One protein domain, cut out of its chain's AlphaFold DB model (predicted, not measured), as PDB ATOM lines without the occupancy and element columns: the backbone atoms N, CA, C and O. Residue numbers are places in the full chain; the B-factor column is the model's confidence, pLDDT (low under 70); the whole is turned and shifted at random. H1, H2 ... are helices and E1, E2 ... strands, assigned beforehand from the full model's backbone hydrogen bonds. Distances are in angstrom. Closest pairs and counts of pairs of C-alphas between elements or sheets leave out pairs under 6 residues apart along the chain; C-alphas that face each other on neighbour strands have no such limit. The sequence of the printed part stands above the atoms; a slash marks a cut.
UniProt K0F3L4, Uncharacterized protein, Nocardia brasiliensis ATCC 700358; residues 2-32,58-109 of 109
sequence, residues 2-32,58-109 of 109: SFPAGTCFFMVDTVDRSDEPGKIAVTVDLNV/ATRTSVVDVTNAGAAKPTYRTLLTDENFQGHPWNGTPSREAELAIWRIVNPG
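This is residues 2 to 32 and 58 to 109 of the 109 residues of an uncharacterized protein of Nocardia brasiliensis ATCC 700358 (UniProt K0F3L4). Look for one strongly twisted sheet of five strands, in which the long strands E1, E2 and E3 run side by side and the short E4 and E5 continue it to the other edge. A single short helix, H1, sits off the sheet at the end of a long loop, and residues 92 to 98 stick out there. The printed part has 83 residues, with E1, E2, E3, E4, H1 and E5 in that order along it; the sheet is mixed, in the order E1, E2, E3, E4, E5. The class is mostly strand, though under half of the residues are in named elements. The whole is compact, with a radius of gyration of the C-alphas of 13.4 A and spans of 35 by 32 by 21 A.

Begin with E1, residues 7 to 16, an edge strand that bends by 55 degrees at residue 10. It forms an antiparallel hairpin with E2, residues 24 to 32, where N 10 and O 29 are 2.8 A apart, within hydrogen-bond range. E3, residues 61 to 67, is parallel to E2 at 20 degrees, with N 28 and O 65 at 2.8 A. E3 and E4, residues 79 to 82, form a hairpin, antiparallel at 156 degrees, with N 66 and O 80 at 2.8 A. The other edge strand, E5, residues 104 to 106, is antiparallel to E4 at 133 degrees, with N 81 and O 104 at 2.8 A. H1, residues 96 to 102, is not on the sheet; its closest C-alpha to E4 is that of Ile 102, 6.9 A from that of Asp 82. In H1 every O i to N i+4 pair is within hydrogen-bond range. H1 is apart from E1, E2 and E3.

Find C-alpha 7 at (-1.179, -1.735, -30.108); from there E1 runs 26.6 A to C-alpha 16. E2 then runs 24.9 A, E3 17.0 A and E4 9.6 A. H1 begins at C-alpha 96, at (-7.035, -17.586, -38.932), and measures 10.2 A. E5 measures 6.2 A and ends at C-alpha 106, at (-0.148, -1.418, -50.974).

The C-alphas farthest apart are those of Ala 5 and Pro 21, 37.4 A. Between E2 and E3 residues 33 to 57 are not printed, and C-alphas 32 and 58 are 24.5 A apart across this cut. The links E3 to E4 and E4 to H1 are long, E1 to E2 is short, and H1 to E5 is tight. Mean pLDDT of the printed part is 94.2; look at residue 109, the chain's last, for the one value under 70.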
ATOM      1  N   SER A   2      -8.225  -9.903 -27.916       77.30
ATOM      2  CA  SER A   2      -7.419  -8.769 -27.462       77.30
ATOM      3  C   SER A   2      -6.455  -8.401 -28.574       77.30
ATOM      4  O   SER A   2      -5.840  -9.294 -29.158       77.30
ATOM      5  N   PHE A   3      -6.301  -7.105 -28.831       84.88
ATOM      6  CA  PHE A   3      -5.225  -6.618 -29.682       84.88
ATOM      7  C   PHE A   3      -3.864  -7.064 -29.132       84.88
ATOM      8  O   PHE A   3      -3.733  -7.231 -27.909       84.88
ATOM      9  N   PRO A   4      -2.854  -7.254 -30.003       81.96
ATOM     10  CA  PRO A   4      -1.489  -7.492 -29.558       81.96
ATOM     11  C   PRO A   4      -1.046  -6.407 -28.571       81.96
ATOM     12  O   PRO A   4      -1.360  -5.226 -28.752       81.96
ATOM     13  N   ALA A   5      -0.318  -6.802 -27.527       85.84
ATOM     14  CA  ALA A   5       0.184  -5.863 -26.531       85.84
ATOM     15  C   ALA A   5       0.998  -4.739 -27.195       85.84
ATOM     16  O   ALA A   5       1.800  -4.990 -28.091       85.84
ATOM     17  N   GLY A   6       0.778  -3.499 -26.752       86.52
ATOM     18  CA  GLY A   6       1.426  -2.317 -27.328       86.52
ATOM     19  C   GLY A   6       0.764  -1.767 -28.595       86.52
ATOM     20  O   GLY A   6       1.285  -0.811 -29.160       86.52
ATOM     21  N   THR A   7      -0.369  -2.326 -29.033       92.03
ATOM     22  CA  THR A   7      -1.179  -1.735 -30.108       92.03
ATOM     23  C   THR A   7      -2.019  -0.587 -29.558       92.03
ATOM     24  O   THR A   7      -2.894  -0.809 -28.720       92.03
ATOM     25  N   CYS A   8      -1.795   0.624 -30.063       94.25
ATOM     26  CA  CYS A   8      -2.631   1.788 -29.776       94.25
ATOM     27  C   CYS A   8      -3.332   2.265 -31.049       94.25
ATOM     28  O   CYS A   8      -2.701   2.375 -32.096       94.25
ATOM     29  N   PHE A   9      -4.616   2.597 -30.945       94.05
ATOM     30  CA  PHE A   9      -5.324   3.321 -31.998       94.05
ATOM     31  C   PHE A   9      -4.924   4.792 -31.930       94.05
ATOM     32  O   PHE A   9      -4.991   5.396 -30.858       94.05
ATOM     33  N   PHE A  10      -4.490   5.350 -33.055       94.39
ATOM     34  CA  PHE A  10      -4.109   6.753 -33.163       94.39
ATOM     35  C   PHE A  10      -5.206   7.570 -33.842       94.39
ATOM     36  O   PHE A  10      -5.663   8.565 -33.281       94.39
ATOM     37  N   MET A  11      -5.661   7.123 -35.013       95.61
ATOM     38  CA  MET A  11      -6.699   7.788 -35.798       95.61
ATOM     39  C   MET A  11      -7.539   6.757 -36.552       95.61
ATOM     40  O   MET A  11      -7.073   5.656 -36.849       95.61
ATOM     41  N   VAL A  12      -8.796   7.106 -36.815       96.68
ATOM     42  CA  VAL A  12      -9.670   6.362 -37.723       96.68
ATOM     43  C   VAL A  12     -10.340   7.368 -38.640       96.68
ATOM     44  O   VAL A  12     -11.087   8.223 -38.163       96.68
ATOM     45  N   ASP A  13     -10.102   7.224 -39.935       96.18
ATOM     46  CA  ASP A  13     -10.680   8.069 -40.970       96.18
ATOM     47  C   ASP A  13     -11.673   7.277 -41.813       96.18
ATOM     48  O   ASP A  13     -11.512   6.081 -42.067       96.18
ATOM     49  N   THR A  14     -12.719   7.963 -42.264       96.47
ATOM     50  CA  THR A  14     -13.680   7.417 -43.221       96.47
ATOM     51  C   THR A  14     -13.787   8.342 -44.413       96.47
ATOM     52  O   THR A  14     -14.025   9.538 -44.235       96.47
ATOM     53  N   VAL A  15     -13.675   7.792 -45.617       96.52
ATOM     54  CA  VAL A  15     -13.746   8.560 -46.864       96.52
ATOM     55  C   VAL A  15     -14.804   7.943 -47.767       96.52
ATOM     56  O   VAL A  15     -14.807   6.729 -47.973       96.52
ATOM     57  N   ASP A  16     -15.713   8.761 -48.298       97.58
ATOM     58  CA  ASP A  16     -16.677   8.306 -49.302       97.58
ATOM     59  C   ASP A  16     -15.950   7.887 -50.585       97.58
ATOM     60  O   ASP A  16     -15.044   8.572 -51.066       97.58
ATOM     61  N   ARG A  17     -16.366   6.761 -51.166       95.62
ATOM     62  CA  ARG A  17     -15.775   6.244 -52.401       95.62
ATOM     63  C   ARG A  17     -16.498   6.804 -53.616       95.62
ATOM     64  O   ARG A  17     -17.663   6.498 -53.859       95.62
ATOM     65  N   SER A  18     -15.800   7.630 -54.391       93.25
ATOM     66  CA  SER A  18     -16.362   8.307 -55.567       93.25
ATOM     67  C   SER A  18     -16.860   7.351 -56.657       93.25
ATOM     68  O   SER A  18     -17.764   7.699 -57.411       93.25
ATOM     69  N   ASP A  19     -16.263   6.164 -56.748       94.53
ATOM     70  CA  ASP A  19     -16.581   5.085 -57.688       94.53
ATOM     71  C   ASP A  19     -17.685   4.139 -57.184       94.53
ATOM     72  O   ASP A  19     -18.249   3.378 -57.969       94.53
ATOM     73  N   GLU A  20     -18.046   4.212 -55.900       95.24
ATOM     74  CA  GLU A  20     -19.023   3.332 -55.257       95.24
ATOM     75  C   GLU A  20     -20.028   4.140 -54.408       95.24
ATOM     76  O   GLU A  20     -19.860   4.281 -53.192       95.24
ATOM     77  N   PRO A  21     -21.114   4.666 -55.006       95.32
ATOM     78  CA  PRO A  21     -22.080   5.497 -54.292       95.32
ATOM     79  C   PRO A  21     -22.616   4.858 -53.001       95.32
ATOM     80  O   PRO A  21     -23.139   3.742 -52.996       95.32
ATOM     81  N   GLY A  22     -22.505   5.595 -51.892       95.97
ATOM     82  CA  GLY A  22     -22.940   5.162 -50.559       95.97
ATOM     83  C   GLY A  22     -21.941   4.273 -49.809       95.97
ATOM     84  O   GLY A  22     -22.167   3.986 -48.624       95.97
ATOM     85  N   LYS A  23     -20.843   3.864 -50.456       97.96
ATOM     86  CA  LYS A  23     -19.748   3.120 -49.834       97.96
ATOM     87  C   LYS A  23     -18.652   4.046 -49.323       97.96
ATOM     88  O   LYS A  23     -18.469   5.158 -49.812       97.96
ATOM     89  N   ILE A  24     -17.931   3.555 -48.324       98.11
ATOM     90  CA  ILE A  24     -16.798   4.239 -47.708       98.11
ATOM     91  C   ILE A  24     -15.570   3.328 -47.665       98.11
ATOM     92  O   ILE A  24     -15.693   2.101 -47.572       98.11
ATOM     93  N   ALA A  25     -14.396   3.944 -47.664       97.57
ATOM     94  CA  ALA A  25     -13.166   3.351 -47.165       97.57
ATOM     95  C   ALA A  25     -12.983   3.731 -45.689       97.57
ATOM     96  O   ALA A  25     -13.344   4.841 -45.287       97.57
ATOM     97  N   VAL A  26     -12.450   2.811 -44.888       98.21
ATOM     98  CA  VAL A  26     -12.057   3.060 -43.496       98.21
ATOM     99  C   VAL A  26     -10.556   2.857 -43.370       98.21
ATOM    100  O   VAL A  26     -10.072   1.760 -43.627       98.21
ATOM    101  N   THR A  27      -9.837   3.878 -42.921       97.44
ATOM    102  CA  THR A  27      -8.400   3.801 -42.651       97.44
ATOM    103  C   THR A  27      -8.170   3.860 -41.149       97.44
ATOM    104  O   THR A  27      -8.695   4.741 -40.471       97.44
ATOM    105  N   VAL A  28      -7.421   2.898 -40.613       97.76
ATOM    106  CA  VAL A  28      -7.054   2.832 -39.198       97.76
ATOM    107  C   VAL A  28      -5.553   3.023 -39.046       97.76
ATOM    108  O   VAL A  28      -4.753   2.143 -39.381       97.76
ATOM    109  N   ASP A  29      -5.187   4.149 -38.447       96.22
ATOM    110  CA  ASP A  29      -3.815   4.459 -38.089       96.22
ATOM    111  C   ASP A  29      -3.533   3.930 -36.689       96.22
ATOM    112  O   ASP A  29      -4.113   4.364 -35.687       96.22
ATOM    113  N   LEU A  30      -2.609   2.984 -36.612       96.70
ATOM    114  CA  LEU A  30      -2.107   2.430 -35.371       96.70
ATOM    115  C   LEU A  30      -0.785   3.092 -34.978       96.70
ATOM    116  O   LEU A  30      -0.046   3.630 -35.803       96.70
ATOM    117  N   ASN A  31      -0.481   3.010 -33.690       95.00
ATOM    118  CA  ASN A  31       0.849   3.191 -33.139       95.00
ATOM    119  C   ASN A  31       1.277   1.859 -32.513       95.00
ATOM    120  O   ASN A  31       0.844   1.501 -31.416       95.00
ATOM    121  N   VAL A  32       2.105   1.123 -33.247       94.30
ATOM    122  CA  VAL A  32       2.707  -0.153 -32.869       94.30
ATOM    123  C   VAL A  32       4.219   0.030 -32.925       94.30
ATOM    124  O   VAL A  32       4.855  -0.180 -33.957       94.30
ATOM    125  N   ALA A  58     -20.382  -1.381 -41.090       97.01
ATOM    126  CA  ALA A  58     -19.976  -2.529 -41.901       97.01
ATOM    127  C   ALA A  58     -20.689  -2.569 -43.254       97.01
ATOM    128  O   ALA A  58     -20.060  -2.843 -44.260       97.01
ATOM    129  N   THR A  59     -21.985  -2.257 -43.302       96.32
ATOM    130  CA  THR A  59     -22.792  -2.295 -44.538       96.32
ATOM    131  C   THR A  59     -22.350  -1.282 -45.606       96.32
ATOM    132  O   THR A  59     -22.601  -1.476 -46.803       96.32
ATOM    133  N   ARG A  60     -21.666  -0.210 -45.192       97.74
ATOM    134  CA  ARG A  60     -21.135   0.851 -46.058       97.74
ATOM    135  C   ARG A  60     -19.644   0.698 -46.336       97.74
ATOM    136  O   ARG A  60     -19.192   1.180 -47.364       97.74
ATOM    137  N   THR A  61     -18.883   0.022 -45.482       98.53
ATOM    138  CA  THR A  61     -17.445  -0.178 -45.696       98.53
ATOM    139  C   THR A  61     -17.184  -1.145 -46.853       98.53
ATOM    140  O   THR A  61     -17.513  -2.326 -46.737       98.53
ATOM    141  N   SER A  62     -16.581  -0.691 -47.954       97.76
ATOM    142  CA  SER A  62     -16.082  -1.588 -49.014       97.76
ATOM    143  C   SER A  62     -14.582  -1.846 -48.912       97.76
ATOM    144  O   SER A  62     -14.156  -2.951 -49.239       97.76
ATOM    145  N   VAL A  63     -13.815  -0.891 -48.374       98.07
ATOM    146  CA  VAL A  63     -12.359  -1.005 -48.208       98.07
ATOM    147  C   VAL A  63     -11.933  -0.713 -46.780       98.07
ATOM    148  O   VAL A  63     -12.483   0.180 -46.131       98.07
ATOM    149  N   VAL A  64     -10.951  -1.475 -46.302       98.56
ATOM    150  CA  VAL A  64     -10.296  -1.248 -45.013       98.56
ATOM    151  C   VAL A  64      -8.795  -1.161 -45.213       98.56
ATOM    152  O   VAL A  64      -8.193  -2.101 -45.724       98.56
ATOM    153  N   ASP A  65      -8.214  -0.068 -44.738       98.11
ATOM    154  CA  ASP A  65      -6.777   0.150 -44.669       98.11
ATOM    155  C   ASP A  65      -6.317   0.159 -43.212       98.11
ATOM    156  O   ASP A  65      -6.970   0.730 -42.337       98.11
ATOM    157  N   VAL A  66      -5.167  -0.447 -42.944       98.02
ATOM    158  CA  VAL A  66      -4.512  -0.429 -41.634       98.02
ATOM    159  C   VAL A  66      -3.044  -0.078 -41.820       98.02
ATOM    160  O   VAL A  66      -2.348  -0.665 -42.649       98.02
ATOM    161  N   THR A  67      -2.553   0.875 -41.036       96.83
ATOM    162  CA  THR A  67      -1.168   1.355 -41.120       96.83
ATOM    163  C   THR A  67      -0.605   1.697 -39.748       96.83
ATOM    164  O   THR A  67      -1.327   1.741 -38.757       96.83
ATOM    165  N   ASN A  68       0.704   1.937 -39.677       95.76
ATOM    166  CA  ASN A  68       1.415   2.341 -38.464       95.76
ATOM    167  C   ASN A  68       1.748   3.848 -38.461       95.76
ATOM    168  O   ASN A  68       2.784   4.269 -37.940       95.76
ATOM    169  N   ALA A  69       0.908   4.669 -39.098       93.51
ATOM    170  CA  ALA A  69       1.142   6.106 -39.261       93.51
ATOM    171  C   ALA A  69       1.046   6.904 -37.946       93.51
ATOM    172  O   ALA A  69       1.565   8.016 -37.869       93.51
ATOM    173  N   GLY A  70       0.466   6.323 -36.890       92.10
ATOM    174  CA  GLY A  70       0.456   6.901 -35.546       92.10
ATOM    175  C   GLY A  70       1.779   6.761 -34.788       92.10
ATOM    176  O   GLY A  70       1.954   7.375 -33.733       92.10
ATOM    177  N   ALA A  71       2.723   5.954 -35.285       87.30
ATOM    178  CA  ALA A  71       4.063   5.884 -34.715       87.30
ATOM    179  C   ALA A  71       4.825   7.194 -34.976       87.30
ATOM    180  O   ALA A  71       4.824   7.719 -36.083       87.30
ATOM    181  N   ALA A  72       5.560   7.697 -33.977       84.08
ATOM    182  CA  ALA A  72       6.290   8.969 -34.095       84.08
ATOM    183  C   ALA A  72       7.314   9.001 -35.253       84.08
ATOM    184  O   ALA A  72       7.649  10.070 -35.761       84.08
ATOM    185  N   LYS A  73       7.831   7.832 -35.652       84.53
ATOM    186  CA  LYS A  73       8.690   7.630 -36.827       84.53
ATOM    187  C   LYS A  73       8.330   6.292 -37.486       84.53
ATOM    188  O   LYS A  73       8.921   5.278 -37.112       84.53
ATOM    189  N   PRO A  74       7.374   6.260 -38.427       83.26
ATOM    190  CA  PRO A  74       6.992   5.019 -39.089       83.26
ATOM    191  C   PRO A  74       8.177   4.441 -39.871       83.26
ATOM    192  O   PRO A  74       8.827   5.147 -40.645       83.26
ATOM    193  N   THR A  75       8.471   3.160 -39.654       88.29
ATOM    194  CA  THR A  75       9.532   2.407 -40.350       88.29
ATOM    195  C   THR A  75       9.179   2.123 -41.810       88.29
ATOM    196  O   THR A  75      10.064   1.945 -42.643       88.29
ATOM    197  N   TYR A  76       7.888   2.141 -42.132       93.78
ATOM    198  CA  TYR A  76       7.322   2.000 -43.468       93.78
ATOM    199  C   TYR A  76       6.099   2.913 -43.615       93.78
ATOM    200  O   TYR A  76       5.569   3.432 -42.632       93.78
ATOM    201  N   ARG A  77       5.660   3.120 -44.859       91.74
ATOM    202  CA  ARG A  77       4.472   3.932 -45.193       91.74
ATOM    203  C   ARG A  77       3.369   3.158 -45.913       91.74
ATOM    204  O   ARG A  77       2.289   3.693 -46.112       91.74
ATOM    205  N   THR A  78       3.657   1.933 -46.335       95.93
ATOM    206  CA  THR A  78       2.700   1.036 -46.986       95.93
ATOM    207  C   THR A  78       1.568   0.644 -46.042       95.93
ATOM    208  O   THR A  78       1.785   0.516 -44.836       95.93
ATOM    209  N   LEU A  79       0.391   0.407 -46.610       96.63
ATOM    210  CA  LEU A  79      -0.826   0.015 -45.903       96.63
ATOM    211  C   LEU A  79      -1.022  -1.502 -46.014       96.63
ATOM    212  O   LEU A  79      -0.617  -2.109 -47.009       96.63
ATOM    213  N   LEU A  80      -1.668  -2.106 -45.017       98.06
ATOM    214  CA  LEU A  80      -2.418  -3.342 -45.220       98.06
ATOM    215  C   LEU A  80      -3.827  -2.984 -45.670       98.06
ATOM    216  O   LEU A  80      -4.536  -2.299 -44.942       98.06
ATOM    217  N   THR A  81      -4.238  -3.504 -46.817       98.37
ATOM    218  CA  THR A  81      -5.521  -3.177 -47.431       98.37
ATOM    219  C   THR A  81      -6.328  -4.433 -47.715       98.37
ATOM    220  O   THR A  81      -5.819  -5.412 -48.270       98.37
ATOM    221  N   ASP A  82      -7.607  -4.381 -47.358       98.44
ATOM    222  CA  ASP A  82      -8.655  -5.249 -47.881       98.44
ATOM    223  C   ASP A  82      -9.555  -4.428 -48.815       98.44
ATOM    224  O   ASP A  82     -10.401  -3.660 -48.360       98.44
ATOM    225  N   GLU A  83      -9.365  -4.594 -50.128       96.82
ATOM    226  CA  GLU A  83     -10.139  -3.902 -51.172       96.82
ATOM    227  C   GLU A  83     -11.557  -4.483 -51.359       96.82
ATOM    228  O   GLU A  83     -12.355  -3.933 -52.112       96.82
ATOM    229  N   ASN A  84     -11.878  -5.611 -50.713       96.49
ATOM    230  CA  ASN A  84     -13.154  -6.313 -50.844       96.49
ATOM    231  C   ASN A  84     -13.716  -6.706 -49.468       96.49
ATOM    232  O   ASN A  84     -14.172  -7.832 -49.246       96.49
ATOM    233  N   PHE A  85     -13.735  -5.751 -48.535       98.31
ATOM    234  CA  PHE A  85     -14.150  -5.983 -47.150       98.31
ATOM    235  C   PHE A  85     -15.554  -6.586 -47.025       98.31
ATOM    236  O   PHE A  85     -15.840  -7.378 -46.122       98.31
ATOM    237  N   GLN A  86     -16.457  -6.244 -47.947       95.84
ATOM    238  CA  GLN A  86     -17.793  -6.840 -47.988       95.84
ATOM    239  C   GLN A  86     -17.762  -8.328 -48.324       95.84
ATOM    240  O   GLN A  86     -18.467  -9.097 -47.665       95.84
ATOM    241  N   GLY A  87     -16.948  -8.722 -49.305       96.17
ATOM    242  CA  GLY A  87     -16.828 -10.104 -49.759       96.17
ATOM    243  C   GLY A  87     -16.141 -11.022 -48.752       96.17
ATOM    244  O   GLY A  87     -16.354 -12.232 -48.796       96.17
ATOM    245  N   HIS A  88     -15.368 -10.467 -47.818       97.39
ATOM    246  CA  HIS A  88     -14.711 -11.246 -46.778       97.39
ATOM    247  C   HIS A  88     -15.567 -11.352 -45.502       97.39
ATOM    248  O   HIS A  88     -16.104 -10.352 -45.013       97.39
ATOM    249  N   PRO A  89     -15.726 -12.561 -44.943       95.89
ATOM    250  CA  PRO A  89     -16.618 -12.815 -43.810       95.89
ATOM    251  C   PRO A  89     -16.135 -12.233 -42.474       95.89
ATOM    252  O   PRO A  89     -16.988 -11.832 -41.685       95.89
ATOM    253  N   TRP A  90     -14.819 -12.177 -42.221       96.60
ATOM    254  CA  TRP A  90     -14.200 -11.618 -41.003       96.60
ATOM    255  C   TRP A  90     -14.904 -12.028 -39.699       96.60
ATOM    256  O   TRP A  90     -15.233 -11.206 -38.841       96.60
ATOM    257  N   ASN A  91     -15.209 -13.316 -39.579       94.82
ATOM    258  CA  ASN A  91     -15.968 -13.875 -38.464       94.82
ATOM    259  C   ASN A  91     -15.325 -15.153 -37.896       94.82
ATOM    260  O   ASN A  91     -15.969 -15.855 -37.115       94.82
ATOM    261  N   GLY A  92     -14.078 -15.454 -38.282       91.86
ATOM    262  CA  GLY A  92     -13.373 -16.688 -37.920       91.86
ATOM    263  C   GLY A  92     -13.688 -17.885 -38.826       91.86
ATOM    264  O   GLY A  92     -13.230 -18.993 -38.557       91.86
ATOM    265  N   THR A  93     -14.468 -17.678 -39.889       92.71
ATOM    266  CA  THR A  93     -14.547 -18.571 -41.052       92.71
ATOM    267  C   THR A  93     -14.144 -17.730 -42.257       92.71
ATOM    268  O   THR A  93     -14.881 -16.792 -42.529       92.71
ATOM    269  N   PRO A  94     -13.015 -17.940 -42.966       92.58
ATOM    270  CA  PRO A  94     -12.094 -19.090 -43.003       92.58
ATOM    271  C   PRO A  94     -11.142 -19.180 -41.790       92.58
ATOM    272  O   PRO A  94     -11.333 -18.476 -40.807       92.58
ATOM    273  N   SER A  95     -10.142 -20.079 -41.829       95.34
ATOM    274  CA  SER A  95      -9.158 -20.213 -40.740       95.34
ATOM    275  C   SER A  95      -8.411 -18.902 -40.481       95.34
ATOM    276  O   SER A  95      -8.337 -18.029 -41.346       95.34
ATOM    277  N   ARG A  96      -7.791 -18.786 -39.304       94.67
ATOM    278  CA  ARG A  96      -7.035 -17.586 -38.932       94.67
ATOM    279  C   ARG A  96      -5.911 -17.280 -39.922       94.67
ATOM    280  O   ARG A  96      -5.712 -16.129 -40.283       94.67
ATOM    281  N   GLU A  97      -5.181 -18.294 -40.370       96.26
ATOM    282  CA  GLU A  97      -4.100 -18.145 -41.348       96.26
ATOM    283  C   GLU A  97      -4.631 -17.625 -42.685       96.26
ATOM    284  O   GLU A  97      -4.003 -16.771 -43.307       96.26
ATOM    285  N   ALA A  98      -5.809 -18.098 -43.102       97.61
ATOM    286  CA  ALA A  98      -6.463 -17.621 -44.311       97.61
ATOM    287  C   ALA A  98      -6.927 -16.166 -44.167       97.61
ATOM    288  O   ALA A  98      -6.701 -15.374 -45.073       97.61
ATOM    289  N   GLU A  99      -7.506 -15.789 -43.024       97.76
ATOM    290  CA  GLU A  99      -7.877 -14.398 -42.731       97.76
ATOM    291  C   GLU A  99      -6.653 -13.465 -42.741       97.76
ATOM    292  O   GLU A  99      -6.677 -12.411 -43.373       97.76
ATOM    293  N   LEU A 100      -5.538 -13.877 -42.128       97.60
ATOM    294  CA  LEU A 100      -4.285 -13.114 -42.163       97.60
ATOM    295  C   LEU A 100      -3.755 -12.932 -43.594       97.60
ATOM    296  O   LEU A 100      -3.150 -11.900 -43.887       97.60
ATOM    297  N   ALA A 101      -3.971 -13.908 -44.479       97.55
ATOM    298  CA  ALA A 101      -3.496 -13.890 -45.860       97.55
ATOM    299  C   ALA A 101      -4.336 -13.013 -46.807       97.55
ATOM    300  O   ALA A 101      -3.857 -12.691 -47.893       97.55
ATOM    301  N   ILE A 102      -5.548 -12.601 -46.415       98.05
ATOM    302  CA  ILE A 102      -6.412 -11.730 -47.232       98.05
ATOM    303  C   ILE A 102      -5.761 -10.361 -47.470       98.05
ATOM    304  O   ILE A 102      -5.840  -9.816 -48.570       98.05
ATOM    305  N   TRP A 103      -5.109  -9.806 -46.446       98.30
ATOM    306  CA  TRP A 103      -4.549  -8.458 -46.500       98.30
ATOM    307  C   TRP A 103      -3.467  -8.319 -47.575       98.30
ATOM    308  O   TRP A 103      -2.512  -9.108 -47.630       98.30
ATOM    309  N   ARG A 104      -3.561  -7.259 -48.379       98.18
ATOM    310  CA  ARG A 104      -2.557  -6.894 -49.384       98.18
ATOM    311  C   ARG A 104      -1.699  -5.746 -48.876       98.18
ATOM    312  O   ARG A 104      -2.212  -4.833 -48.244       98.18
ATOM    313  N   ILE A 105      -0.406  -5.774 -49.183       97.88
ATOM    314  CA  ILE A 105       0.468  -4.621 -48.948       97.88
ATOM    315  C   ILE A 105       0.349  -3.693 -50.154       97.88
ATOM    316  O   ILE A 105       0.622  -4.118 -51.279       97.88
ATOM    317  N   VAL A 106      -0.032  -2.439 -49.924       96.80
ATOM    318  CA  VAL A 106      -0.148  -1.418 -50.974       96.80
ATOM    319  C   VAL A 106       0.642  -0.166 -50.607       96.80
ATOM    320  O   VAL A 106       0.855   0.139 -49.432       96.80
ATOM    321  N   ASN A 107       1.096   0.570 -51.619       91.65
ATOM    322  CA  ASN A 107       1.632   1.910 -51.401       91.65
ATOM    323  C   ASN A 107       0.468   2.890 -51.202       91.65
ATOM    324  O   ASN A 107      -0.532   2.755 -51.910       91.65
ATOM    325  N   PRO A 108       0.588   3.870 -50.291       81.50
ATOM    326  CA  PRO A 108      -0.380   4.955 -50.221       81.50
ATOM    327  C   PRO A 108      -0.360   5.738 -51.542       81.50
ATOM    328  O   PRO A 108       0.707   5.900 -52.146       81.50
ATOM    329  N   GLY A 109      -1.544   6.157 -51.992       67.39
ATOM    330  CA  GLY A 109      -1.720   7.011 -53.171       67.39
ATOM    331  C   GLY A 109      -1.280   8.452 -52.956       67.39
ATOM    332  O   GLY A 109      -1.039   8.845 -51.792       67.39
TER     333      GLY A 109